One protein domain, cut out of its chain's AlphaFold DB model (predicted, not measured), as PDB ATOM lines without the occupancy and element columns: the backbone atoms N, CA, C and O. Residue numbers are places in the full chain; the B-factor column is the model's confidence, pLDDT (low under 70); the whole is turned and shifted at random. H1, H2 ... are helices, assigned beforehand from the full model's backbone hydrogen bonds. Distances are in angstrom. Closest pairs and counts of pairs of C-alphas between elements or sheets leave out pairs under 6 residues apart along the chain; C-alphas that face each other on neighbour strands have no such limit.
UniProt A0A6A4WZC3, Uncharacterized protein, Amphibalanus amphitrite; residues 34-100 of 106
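What this domain is: This is residues 34 to 100 of the 106 residues of an uncharacterized protein of Amphibalanus amphitrite (UniProt A0A6A4WZC3). What shape does the printed part make? Four helices follow one another in an open, angular path: H1 and most of H2 form an arm that sticks out as residues 34 to 52, while H3 and H4 make a narrow V, closed near their link and open at the other ends. What is it made of? The printed part has 67 residues with four named helices, H1, H2, H3 and H4, and no named strand; its class is all helix. How spread out is it? It is extended and elongated, with a radius of gyration of the C-alphas of 18.2 A and spans of 53 by 29 by 21 A.

How they stand to each other: How does the first half stand? H1, residues 35 to 42, and H2, residues 45 to 56, meet only through their tight link. H2 is apart from H3, residues 63 to 75. How does the last helix stand to H3? H4, residues 83 to 98, and H3 form a helical hairpin and only just touch, with 3 pairs of C-alphas within 8 A. The closest C-alphas are those of Phe 75 and Glu 84, 6.5 A apart; residues 71 to 75 of H3 alone touch H4, with residues 84 to 88 of H4 alone. Their lines stand at a shallow tilt of 32 degrees, opposite ways. Are the helix backbones complete? Every O i to N i+4 pair is within hydrogen-bond range in H1, H2 and H4; in H3, 8 of 9 are.

Where its parts are: Where does H1 begin? C-alpha 35 is at (-30.566, 25.825, -29.791). How long are the longer helices? From first to last C-alpha H2 spans 16.1 A, H3 18.2 A and H4 22.6 A. Where does H4 end? C-alpha 98 is at (-47.555, -2.721, -55.412).

The domain as a whole: How far does it reach? The two C-alphas farthest apart, those of Ala 35 and Asp 83, are 53.4 A apart. Is anything cut or uncertain? The printed part has no cut and no long link, and no printed residue is under 70 in pLDDT.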
ATOM      1  N   PRO A  34     -29.446  21.858 -27.276       90.88
ATOM      2  CA  PRO A  34     -28.795  23.068 -27.763       90.88
ATOM      3  C   PRO A  34     -29.632  23.731 -28.861       90.88
ATOM      4  O   PRO A  34     -30.177  23.036 -29.723       90.88
ATOM      5  N   ALA A  35     -29.706  25.068 -28.869       88.62
ATOM      6  CA  ALA A  35     -30.566  25.825 -29.791       88.62
ATOM      7  C   ALA A  35     -30.401  25.382 -31.255       88.62
ATOM      8  O   ALA A  35     -31.376  25.067 -31.924       88.62
ATOM      9  N   ARG A  36     -29.153  25.187 -31.701       91.38
ATOM     10  CA  ARG A  36     -28.834  24.691 -33.048       91.38
ATOM     11  C   ARG A  36     -29.488  23.344 -33.383       91.38
ATOM     12  O   ARG A  36     -29.891  23.130 -34.523       91.38
ATOM     13  N   VAL A  37     -29.543  22.417 -32.428       90.88
ATOM     14  CA  VAL A  37     -30.147  21.087 -32.626       90.88
ATOM     15  C   VAL A  37     -31.664  21.216 -32.691       90.88
ATOM     16  O   VAL A  37     -32.288  20.645 -33.582       90.88
ATOM     17  N   ARG A  38     -32.246  22.028 -31.804       92.38
ATOM     18  CA  ARG A  38     -33.677  22.346 -31.805       92.38
ATOM     19  C   ARG A  38     -34.114  22.958 -33.138       92.38
ATOM     20  O   ARG A  38     -35.064  22.471 -33.740       92.38
ATOM     21  N   ASP A  39     -33.380  23.952 -33.631       93.12
ATOM     22  CA  ASP A  39     -33.678  24.633 -34.896       93.12
ATOM     23  C   ASP A  39     -33.561  23.681 -36.091       93.12
ATOM     24  O   ASP A  39     -34.361  23.739 -37.026       93.12
ATOM     25  N   ASN A  40     -32.587  22.763 -36.055       92.31
ATOM     26  CA  ASN A  40     -32.443  21.735 -37.081       92.31
ATOM     27  C   ASN A  40     -33.654  20.791 -37.117       92.31
ATOM     28  O   ASN A  40     -34.155  20.508 -38.201       92.31
ATOM     29  N   ILE A  41     -34.148  20.357 -35.954       92.44
ATOM     30  CA  ILE A  41     -35.340  19.502 -35.840       92.44
ATOM     31  C   ILE A  41     -36.585  20.251 -36.327       92.44
ATOM     32  O   ILE A  41     -37.309  19.750 -37.187       92.44
ATOM     33  N   LEU A  42     -36.811  21.470 -35.826       94.44
ATOM     34  CA  LEU A  42     -37.999  22.268 -36.150       94.44
ATOM     35  C   LEU A  42     -38.081  22.634 -37.637       94.44
ATOM     36  O   LEU A  42     -39.175  22.791 -38.174       94.44
ATOM     37  N   ARG A  43     -36.944  22.699 -38.340       96.81
ATOM     38  CA  ARG A  43     -36.916  22.901 -39.794       96.81
ATOM     39  C   ARG A  43     -37.689  21.826 -40.573       96.81
ATOM     40  O   ARG A  43     -38.149  22.122 -41.674       96.81
ATOM     41  N   TYR A  44     -37.830  20.613 -40.035       97.31
ATOM     42  CA  TYR A  44     -38.564  19.519 -40.683       97.31
ATOM     43  C   TYR A  44     -40.072  19.532 -40.409       97.31
ATOM     44  O   TYR A  44     -40.795  18.721 -40.991       97.31
ATOM     45  N   GLN A  45     -40.565  20.438 -39.557       96.56
ATOM     46  CA  GLN A  45     -41.982  20.494 -39.188       96.56
ATOM     47  C   GLN A  45     -42.919  20.540 -40.412       96.56
ATOM     48  O   GLN A  45     -43.829  19.720 -40.469       96.56
ATOM     49  N   PRO A  46     -42.666  21.342 -41.472       97.06
ATOM     50  CA  PRO A  46     -43.549  21.371 -42.644       97.06
ATOM     51  C   PRO A  46     -43.592  20.058 -43.448       97.06
ATOM     52  O   PRO A  46     -44.512  19.821 -44.232       97.06
ATOM     53  N   GLN A  47     -42.562  19.217 -43.350       97.44
ATOM     54  CA  GLN A  47     -42.538  17.884 -43.954       97.44
ATOM     55  C   GLN A  47     -43.337  16.908 -43.093       97.44
ATOM     56  O   GLN A  47     -44.125  16.137 -43.635       97.44
ATOM     57  N   VAL A  48     -43.160  16.975 -41.772       96.00
ATOM     58  CA  VAL A  48     -43.920  16.175 -40.804       96.00
ATOM     59  C   VAL A  48     -45.413  16.466 -40.931       96.00
ATOM     60  O   VAL A  48     -46.194  15.533 -41.085       96.00
ATOM     61  N   ASP A  49     -45.799  17.741 -40.970       96.19
ATOM     62  CA  ASP A  49     -47.198  18.157 -41.089       96.19
ATOM     63  C   ASP A  49     -47.832  17.617 -42.378       96.19
ATOM     64  O   ASP A  49     -48.932  17.076 -42.341       96.19
ATOM     65  N   ARG A  50     -47.104  17.658 -43.504       95.50
ATOM     66  CA  ARG A  50     -47.568  17.073 -44.775       95.50
ATOM     67  C   ARG A  50     -47.743  15.559 -44.712       95.50
ATOM     68  O   ARG A  50     -48.670  15.041 -45.324       95.50
ATOM     69  N   ILE A  51     -46.866  14.841 -44.010       93.94
ATOM     70  CA  ILE A  51     -47.002  13.387 -43.829       93.94
ATOM     71  C   ILE A  51     -48.226  13.081 -42.961       93.94
ATOM     72  O   ILE A  51     -49.008  12.198 -43.306       93.94
ATOM     73  N   ILE A  52     -48.414  13.825 -41.868       93.56
ATOM     74  CA  ILE A  52     -49.569  13.670 -40.976       93.56
ATOM     75  C   ILE A  52     -50.867  13.955 -41.738       93.56
ATOM     76  O   ILE A  52     -51.800  13.160 -41.660       93.56
ATOM     77  N   GLU A  53     -50.920  15.046 -42.500       94.12
ATOM     78  CA  GLU A  53     -52.078  15.396 -43.324       94.12
ATOM     79  C   GLU A  53     -52.348  14.327 -44.389       94.12
ATOM     80  O   GLU A  53     -53.490  13.911 -44.560       94.12
ATOM     81  N   ALA A  54     -51.313  13.824 -45.067       90.81
ATOM     82  CA  ALA A  54     -51.474  12.758 -46.049       90.81
ATOM     83  C   ALA A  54     -51.999  11.456 -45.420       90.81
ATOM     84  O   ALA A  54     -52.840  10.797 -46.026       90.81
ATOM     85  N   ALA A  55     -51.537  11.095 -44.220       90.56
ATOM     86  CA  ALA A  55     -51.932   9.862 -43.540       90.56
ATOM     87  C   ALA A  55     -53.325   9.943 -42.894       90.56
ATOM     88  O   ALA A  55     -54.072   8.967 -42.913       90.56
ATOM     89  N   LEU A  56     -53.673  11.089 -42.300       91.75
ATOM     90  CA  LEU A  56     -54.916  11.267 -41.536       91.75
ATOM     91  C   LEU A  56     -56.026  11.977 -42.318       91.75
ATOM     92  O   LEU A  56     -57.176  11.967 -41.876       91.75
ATOM     93  N   GLY A  57     -55.695  12.597 -43.449       91.31
ATOM     94  CA  GLY A  57     -56.655  13.225 -44.346       91.31
ATOM     95  C   GLY A  57     -57.570  12.207 -45.026       91.31
ATOM     96  O   GLY A  57     -57.306  11.004 -45.051       91.31
ATOM     97  N   ASP A  58     -58.650  12.707 -45.620       83.88
ATOM     98  CA  ASP A  58     -59.789  11.891 -46.063       83.88
ATOM     99  C   ASP A  58     -59.423  10.719 -46.987       83.88
ATOM    100  O   ASP A  58     -60.046   9.665 -46.917       83.88
ATOM    101  N   ARG A  59     -58.397  10.872 -47.837       84.56
ATOM    102  CA  ARG A  59     -58.024   9.846 -48.828       84.56
ATOM    103  C   ARG A  59     -57.409   8.581 -48.227       84.56
ATOM    104  O   ARG A  59     -57.562   7.523 -48.823       84.56
ATOM    105  N   HIS A  60     -56.698   8.681 -47.103       87.50
ATOM    106  CA  HIS A  60     -55.938   7.557 -46.531       87.50
ATOM    107  C   HIS A  60     -56.301   7.241 -45.077       87.50
ATOM    108  O   HIS A  60     -55.793   6.269 -44.523       87.50
ATOM    109  N   ARG A  61     -57.230   7.999 -44.484       87.38
ATOM    110  CA  ARG A  61     -57.665   7.863 -43.088       87.38
ATOM    111  C   ARG A  61     -58.035   6.433 -42.672       87.38
ATOM    112  O   ARG A  61     -57.815   6.064 -41.521       87.38
ATOM    113  N   HIS A  62     -58.604   5.650 -43.589       91.88
ATOM    114  CA  HIS A  62     -59.060   4.280 -43.331       91.88
ATOM    115  C   HIS A  62     -58.090   3.203 -43.823       91.88
ATOM    116  O   HIS A  62     -58.173   2.070 -43.366       91.88
ATOM    117  N   ALA A  63     -57.090   3.560 -44.635       90.75
ATOM    118  CA  ALA A  63     -56.246   2.598 -45.344       90.75
ATOM    119  C   ALA A  63     -55.537   1.591 -44.419       90.75
ATOM    120  O   ALA A  63     -55.342   0.437 -44.792       90.75
ATOM    121  N   ALA A  64     -55.167   2.008 -43.202       91.69
ATOM    122  CA  ALA A  64     -54.557   1.115 -42.218       91.69
ATOM    123  C   ALA A  64     -55.550   0.086 -41.651       91.69
ATOM    124  O   ALA A  64     -55.185  -1.073 -41.460       91.69
ATOM    125  N   TYR A  65     -56.789   0.501 -41.379       94.69
ATOM    126  CA  TYR A  65     -57.827  -0.393 -40.871       94.69
ATOM    127  C   TYR A  65     -58.368  -1.297 -41.974       94.69
ATOM    128  O   TYR A  65     -58.460  -2.495 -41.740       94.69
ATOM    129  N   ASP A  66     -58.602  -0.762 -43.171       93.56
ATOM    130  CA  ASP A  66     -59.033  -1.538 -44.339       93.56
ATOM    131  C   ASP A  66     -57.980  -2.607 -44.685       93.56
ATOM    132  O   ASP A  66     -58.289  -3.775 -44.893       93.56
ATOM    133  N   GLY A  67     -56.693  -2.235 -44.655       93.25
ATOM    134  CA  GLY A  67     -55.601  -3.184 -44.865       93.25
ATOM    135  C   GLY A  67     -55.510  -4.255 -43.775       93.25
ATOM    136  O   GLY A  67     -55.172  -5.400 -44.073       93.25
ATOM    137  N   LEU A  68     -55.808  -3.908 -42.518       95.06
ATOM    138  CA  LEU A  68     -55.856  -4.873 -41.420       95.06
ATOM    139  C   LEU A  68     -57.051  -5.825 -41.555       95.06
ATOM    140  O   LEU A  68     -56.879  -7.020 -41.323       95.06
ATOM    141  N   GLU A  69     -58.225  -5.308 -41.913       96.19
ATOM    142  CA  GLU A  69     -59.444  -6.082 -42.162       96.19
ATOM    143  C   GLU A  69     -59.193  -7.113 -43.264       96.19
ATOM    144  O   GLU A  69     -59.227  -8.312 -42.978       96.19
ATOM    145  N   ASP A  70     -58.757  -6.668 -44.446       94.88
ATOM    146  CA  ASP A  70     -58.384  -7.540 -45.568       94.88
ATOM    147  C   ASP A  70     -57.374  -8.622 -45.144       94.88
ATOM    148  O   ASP A  70     -57.467  -9.794 -45.524       94.88
ATOM    149  N   PHE A  71     -56.371  -8.241 -44.347       96.06
ATOM    150  CA  PHE A  71     -55.303  -9.146 -43.932       96.06
ATOM    151  C   PHE A  71     -55.749 -10.172 -42.885       96.06
ATOM    152  O   PHE A  71     -55.217 -11.288 -42.853       96.06
ATOM    153  N   VAL A  72     -56.677  -9.821 -41.996       95.50
ATOM    154  CA  VAL A  72     -57.217 -10.739 -40.983       95.50
ATOM    155  C   VAL A  72     -58.264 -11.655 -41.601       95.50
ATOM    156  O   VAL A  72     -58.201 -12.860 -41.363       95.50
ATOM    157  N   GLU A  73     -59.162 -11.127 -42.433       95.31
ATOM    158  CA  GLU A  73     -60.171 -11.923 -43.137       95.31
ATOM    159  C   GLU A  73     -59.536 -12.985 -44.037       95.31
ATOM    160  O   GLU A  73     -60.009 -14.121 -44.095       95.31
ATOM    161  N   ARG A  74     -58.429 -12.647 -44.709       94.88
ATOM    162  CA  ARG A  74     -57.779 -13.559 -45.654       94.88
ATOM    163  C   ARG A  74     -57.031 -14.720 -45.001       94.88
ATOM    164  O   ARG A  74     -56.990 -15.799 -45.586       94.88
ATOM    165  N   PHE A  75     -56.399 -14.510 -43.846       95.75
ATOM    166  CA  PHE A  75     -55.458 -15.490 -43.280       95.75
ATOM    167  C   PHE A  75     -55.783 -15.946 -41.855       95.75
ATOM    168  O   PHE A  75     -55.312 -17.001 -41.446       95.75
ATOM    169  N   GLY A  76     -56.538 -15.175 -41.069       92.19
ATOM    170  CA  GLY A  76     -56.833 -15.526 -39.680       92.19
ATOM    171  C   GLY A  76     -55.581 -15.756 -38.815       92.19
ATOM    172  O   GLY A  76     -54.697 -14.897 -38.722       92.19
ATOM    173  N   ALA A  77     -55.529 -16.903 -38.129       95.31
ATOM    174  CA  ALA A  77     -54.425 -17.275 -37.246       95.31
ATOM    175  C   ALA A  77     -53.194 -17.737 -38.044       95.31
ATOM    176  O   ALA A  77     -53.289 -18.619 -38.887       95.31
ATOM    177  N   ARG A  78     -52.023 -17.168 -37.727       95.94
ATOM    178  CA  ARG A  78     -50.753 -17.407 -38.436       95.94
ATOM    179  C   ARG A  78     -49.638 -17.775 -37.455       95.94
ATOM    180  O   ARG A  78     -48.802 -16.928 -37.133       95.94
ATOM    181  N   PRO A  79     -49.662 -18.989 -36.884       95.75
ATOM    182  CA  PRO A  79     -48.610 -19.431 -35.979       95.75
ATOM    183  C   PRO A  79     -47.272 -19.553 -36.719       95.75
ATOM    184  O   PRO A  79     -47.218 -19.827 -37.917       95.75
ATOM    185  N   SER A  80     -46.169 -19.357 -36.004       93.75
ATOM    186  CA  SER A  80     -44.831 -19.436 -36.592       93.75
ATOM    187  C   SER A  80     -44.540 -20.811 -37.200       93.75
ATOM    188  O   SER A  80     -44.816 -21.831 -36.573       93.75
ATOM    189  N   GLY A  81     -43.945 -20.826 -38.399       94.56
ATOM    190  CA  GLY A  81     -43.583 -22.050 -39.127       94.56
ATOM    191  C   GLY A  81     -44.749 -22.766 -39.817       94.56
ATOM    192  O   GLY A  81     -44.583 -23.908 -40.228       94.56
ATOM    193  N   SER A  82     -45.915 -22.121 -39.908       96.50
ATOM    194  CA  SER A  82     -47.076 -22.621 -40.652       96.50
ATOM    195  C   SER A  82     -47.089 -22.126 -42.095       96.50
ATOM    196  O   SER A  82     -46.541 -21.063 -42.400       96.50
ATOM    197  N   ASP A  83     -47.782 -22.860 -42.963       96.06
ATOM    198  CA  ASP A  83     -47.992 -22.459 -44.356       96.06
ATOM    199  C   ASP A  83     -48.809 -21.154 -44.442       96.06
ATOM    200  O   ASP A  83     -48.572 -20.321 -45.321       96.06
ATOM    201  N   GLU A  84     -49.723 -20.921 -43.493       95.00
ATOM    202  CA  GLU A  84     -50.509 -19.688 -43.399       95.00
ATOM    203  C   GLU A  84     -49.636 -18.455 -43.139       95.00
ATOM    204  O   GLU A  84     -49.917 -17.375 -43.669       95.00
ATOM    205  N   LEU A  85     -48.578 -18.593 -42.331       96.75
ATOM    206  CA  LEU A  85     -47.639 -17.499 -42.090       96.75
ATOM    207  C   LEU A  85     -46.849 -17.165 -43.358       96.75
ATOM    208  O   LEU A  85     -46.773 -15.992 -43.723       96.75
ATOM    209  N   GLU A  86     -46.291 -18.168 -44.034       96.62
ATOM    210  CA  GLU A  86     -45.500 -17.947 -45.250       96.62
ATOM    211  C   GLU A  86     -46.358 -17.322 -46.365       96.62
ATOM    212  O   GLU A  86     -45.960 -16.327 -46.976       96.62
ATOM    213  N   ALA A  87     -47.597 -17.794 -46.547       96.44
ATOM    214  CA  ALA A  87     -48.539 -17.205 -47.500       96.44
ATOM    215  C   ALA A  87     -48.897 -15.743 -47.165       96.44
ATOM    216  O   ALA A  87     -49.057 -14.910 -48.065       96.44
ATOM    217  N   ALA A  88     -49.019 -15.410 -45.877       96.38
ATOM    218  CA  ALA A  88     -49.278 -14.045 -45.430       96.38
ATOM    219  C   ALA A  88     -48.072 -13.120 -45.644       96.38
ATOM    220  O   ALA A  88     -48.252 -11.956 -46.012       96.38
ATOM    221  N   ILE A  89     -46.854 -13.636 -45.457       95.38
ATOM    222  CA  ILE A  89     -45.613 -12.914 -45.752       95.38
ATOM    223  C   ILE A  89     -45.543 -12.595 -47.246       95.38
ATOM    224  O   ILE A  89     -45.349 -11.432 -47.605       95.38
ATOM    225  N   ASP A  90     -45.744 -13.581 -48.118       95.62
ATOM    226  CA  ASP A  90     -45.684 -13.374 -49.569       95.62
ATOM    227  C   ASP A  90     -46.747 -12.386 -50.061       95.62
ATOM    228  O   ASP A  90     -46.476 -11.546 -50.925       95.62
ATOM    229  N   PHE A  91     -47.942 -12.423 -49.466       95.12
ATOM    230  CA  PHE A  91     -48.981 -11.437 -49.738       95.12
ATOM    231  C   PHE A  91     -48.554 -10.016 -49.357       95.12
ATOM    232  O   PHE A  91     -48.690  -9.113 -50.181       95.12
ATOM    233  N   MET A  92     -48.021  -9.815 -48.147       94.69
ATOM    234  CA  MET A  92     -47.588  -8.487 -47.703       94.69
ATOM    235  C   MET A  92     -46.427  -7.959 -48.536       94.69
ATOM    236  O   MET A  92     -46.480  -6.814 -48.970       94.69
ATOM    237  N   LYS A  93     -45.441  -8.804 -48.867       95.06
ATOM    238  CA  LYS A  93     -44.345  -8.419 -49.770       95.06
ATOM    239  C   LYS A  93     -44.876  -7.904 -51.107       95.06
ATOM    240  O   LYS A  93     -44.483  -6.832 -51.556       95.06
ATOM    241  N   LYS A  94     -45.802  -8.644 -51.723       94.56
ATOM    242  CA  LYS A  94     -46.406  -8.254 -53.002       94.56
ATOM    243  C   LYS A  94     -47.237  -6.973 -52.886       94.56
ATOM    244  O   LYS A  94     -47.241  -6.169 -53.817       94.56
ATOM    245  N   LYS A  95     -47.961  -6.793 -51.778       93.19
ATOM    246  CA  LYS A  95     -48.735  -5.575 -51.510       93.19
ATOM    247  C   LYS A  95     -47.807  -4.365 -51.384       93.19
ATOM    248  O   LYS A  95     -48.019  -3.384 -52.087       93.19
ATOM    249  N   ASP A  96     -46.747  -4.482 -50.590       92.75
ATOM    250  CA  ASP A  96     -45.751  -3.427 -50.389       92.75
ATOM    251  C   ASP A  96     -45.061  -3.043 -51.712       92.75
ATOM    252  O   ASP A  96     -44.900  -1.862 -52.018       92.75
ATOM    253  N   GLU A  97     -44.701  -4.025 -52.545       94.62
ATOM    254  CA  GLU A  97     -44.177  -3.767 -53.895       94.62
ATOM    255  C   GLU A  97     -45.183  -3.026 -54.785       94.62
ATOM    256  O   GLU A  97     -44.809  -2.100 -55.507       94.62
ATOM    257  N   GLY A  98     -46.464  -3.405 -54.715       92.94
ATOM    258  CA  GLY A  98     -47.555  -2.721 -55.412       92.94
ATOM    259  C   GLY A  98     -47.747  -1.272 -54.958       92.94
ATOM    260  O   GLY A  98     -48.037  -0.407 -55.786       92.94
ATOM    261  N   ASP A  99     -47.503  -0.998 -53.677       89.81
ATOM    262  CA  ASP A  99     -47.529   0.343 -53.084       89.81
ATOM    263  C   ASP A  99     -46.242   1.148 -53.387       89.81
ATOM    264  O   ASP A  99     -46.118   2.317 -53.012       89.81
ATOM    265  N   GLY A 100     -45.288   0.555 -54.119       92.19
ATOM    266  CA  GLY A 100     -44.064   1.200 -54.597       92.19
ATOM    267  C   GLY A 100     -42.854   1.045 -53.673       92.19
ATOM    268  O   GLY A 100     -41.819   1.680 -53.908       92.19
TER     269      GLY A 100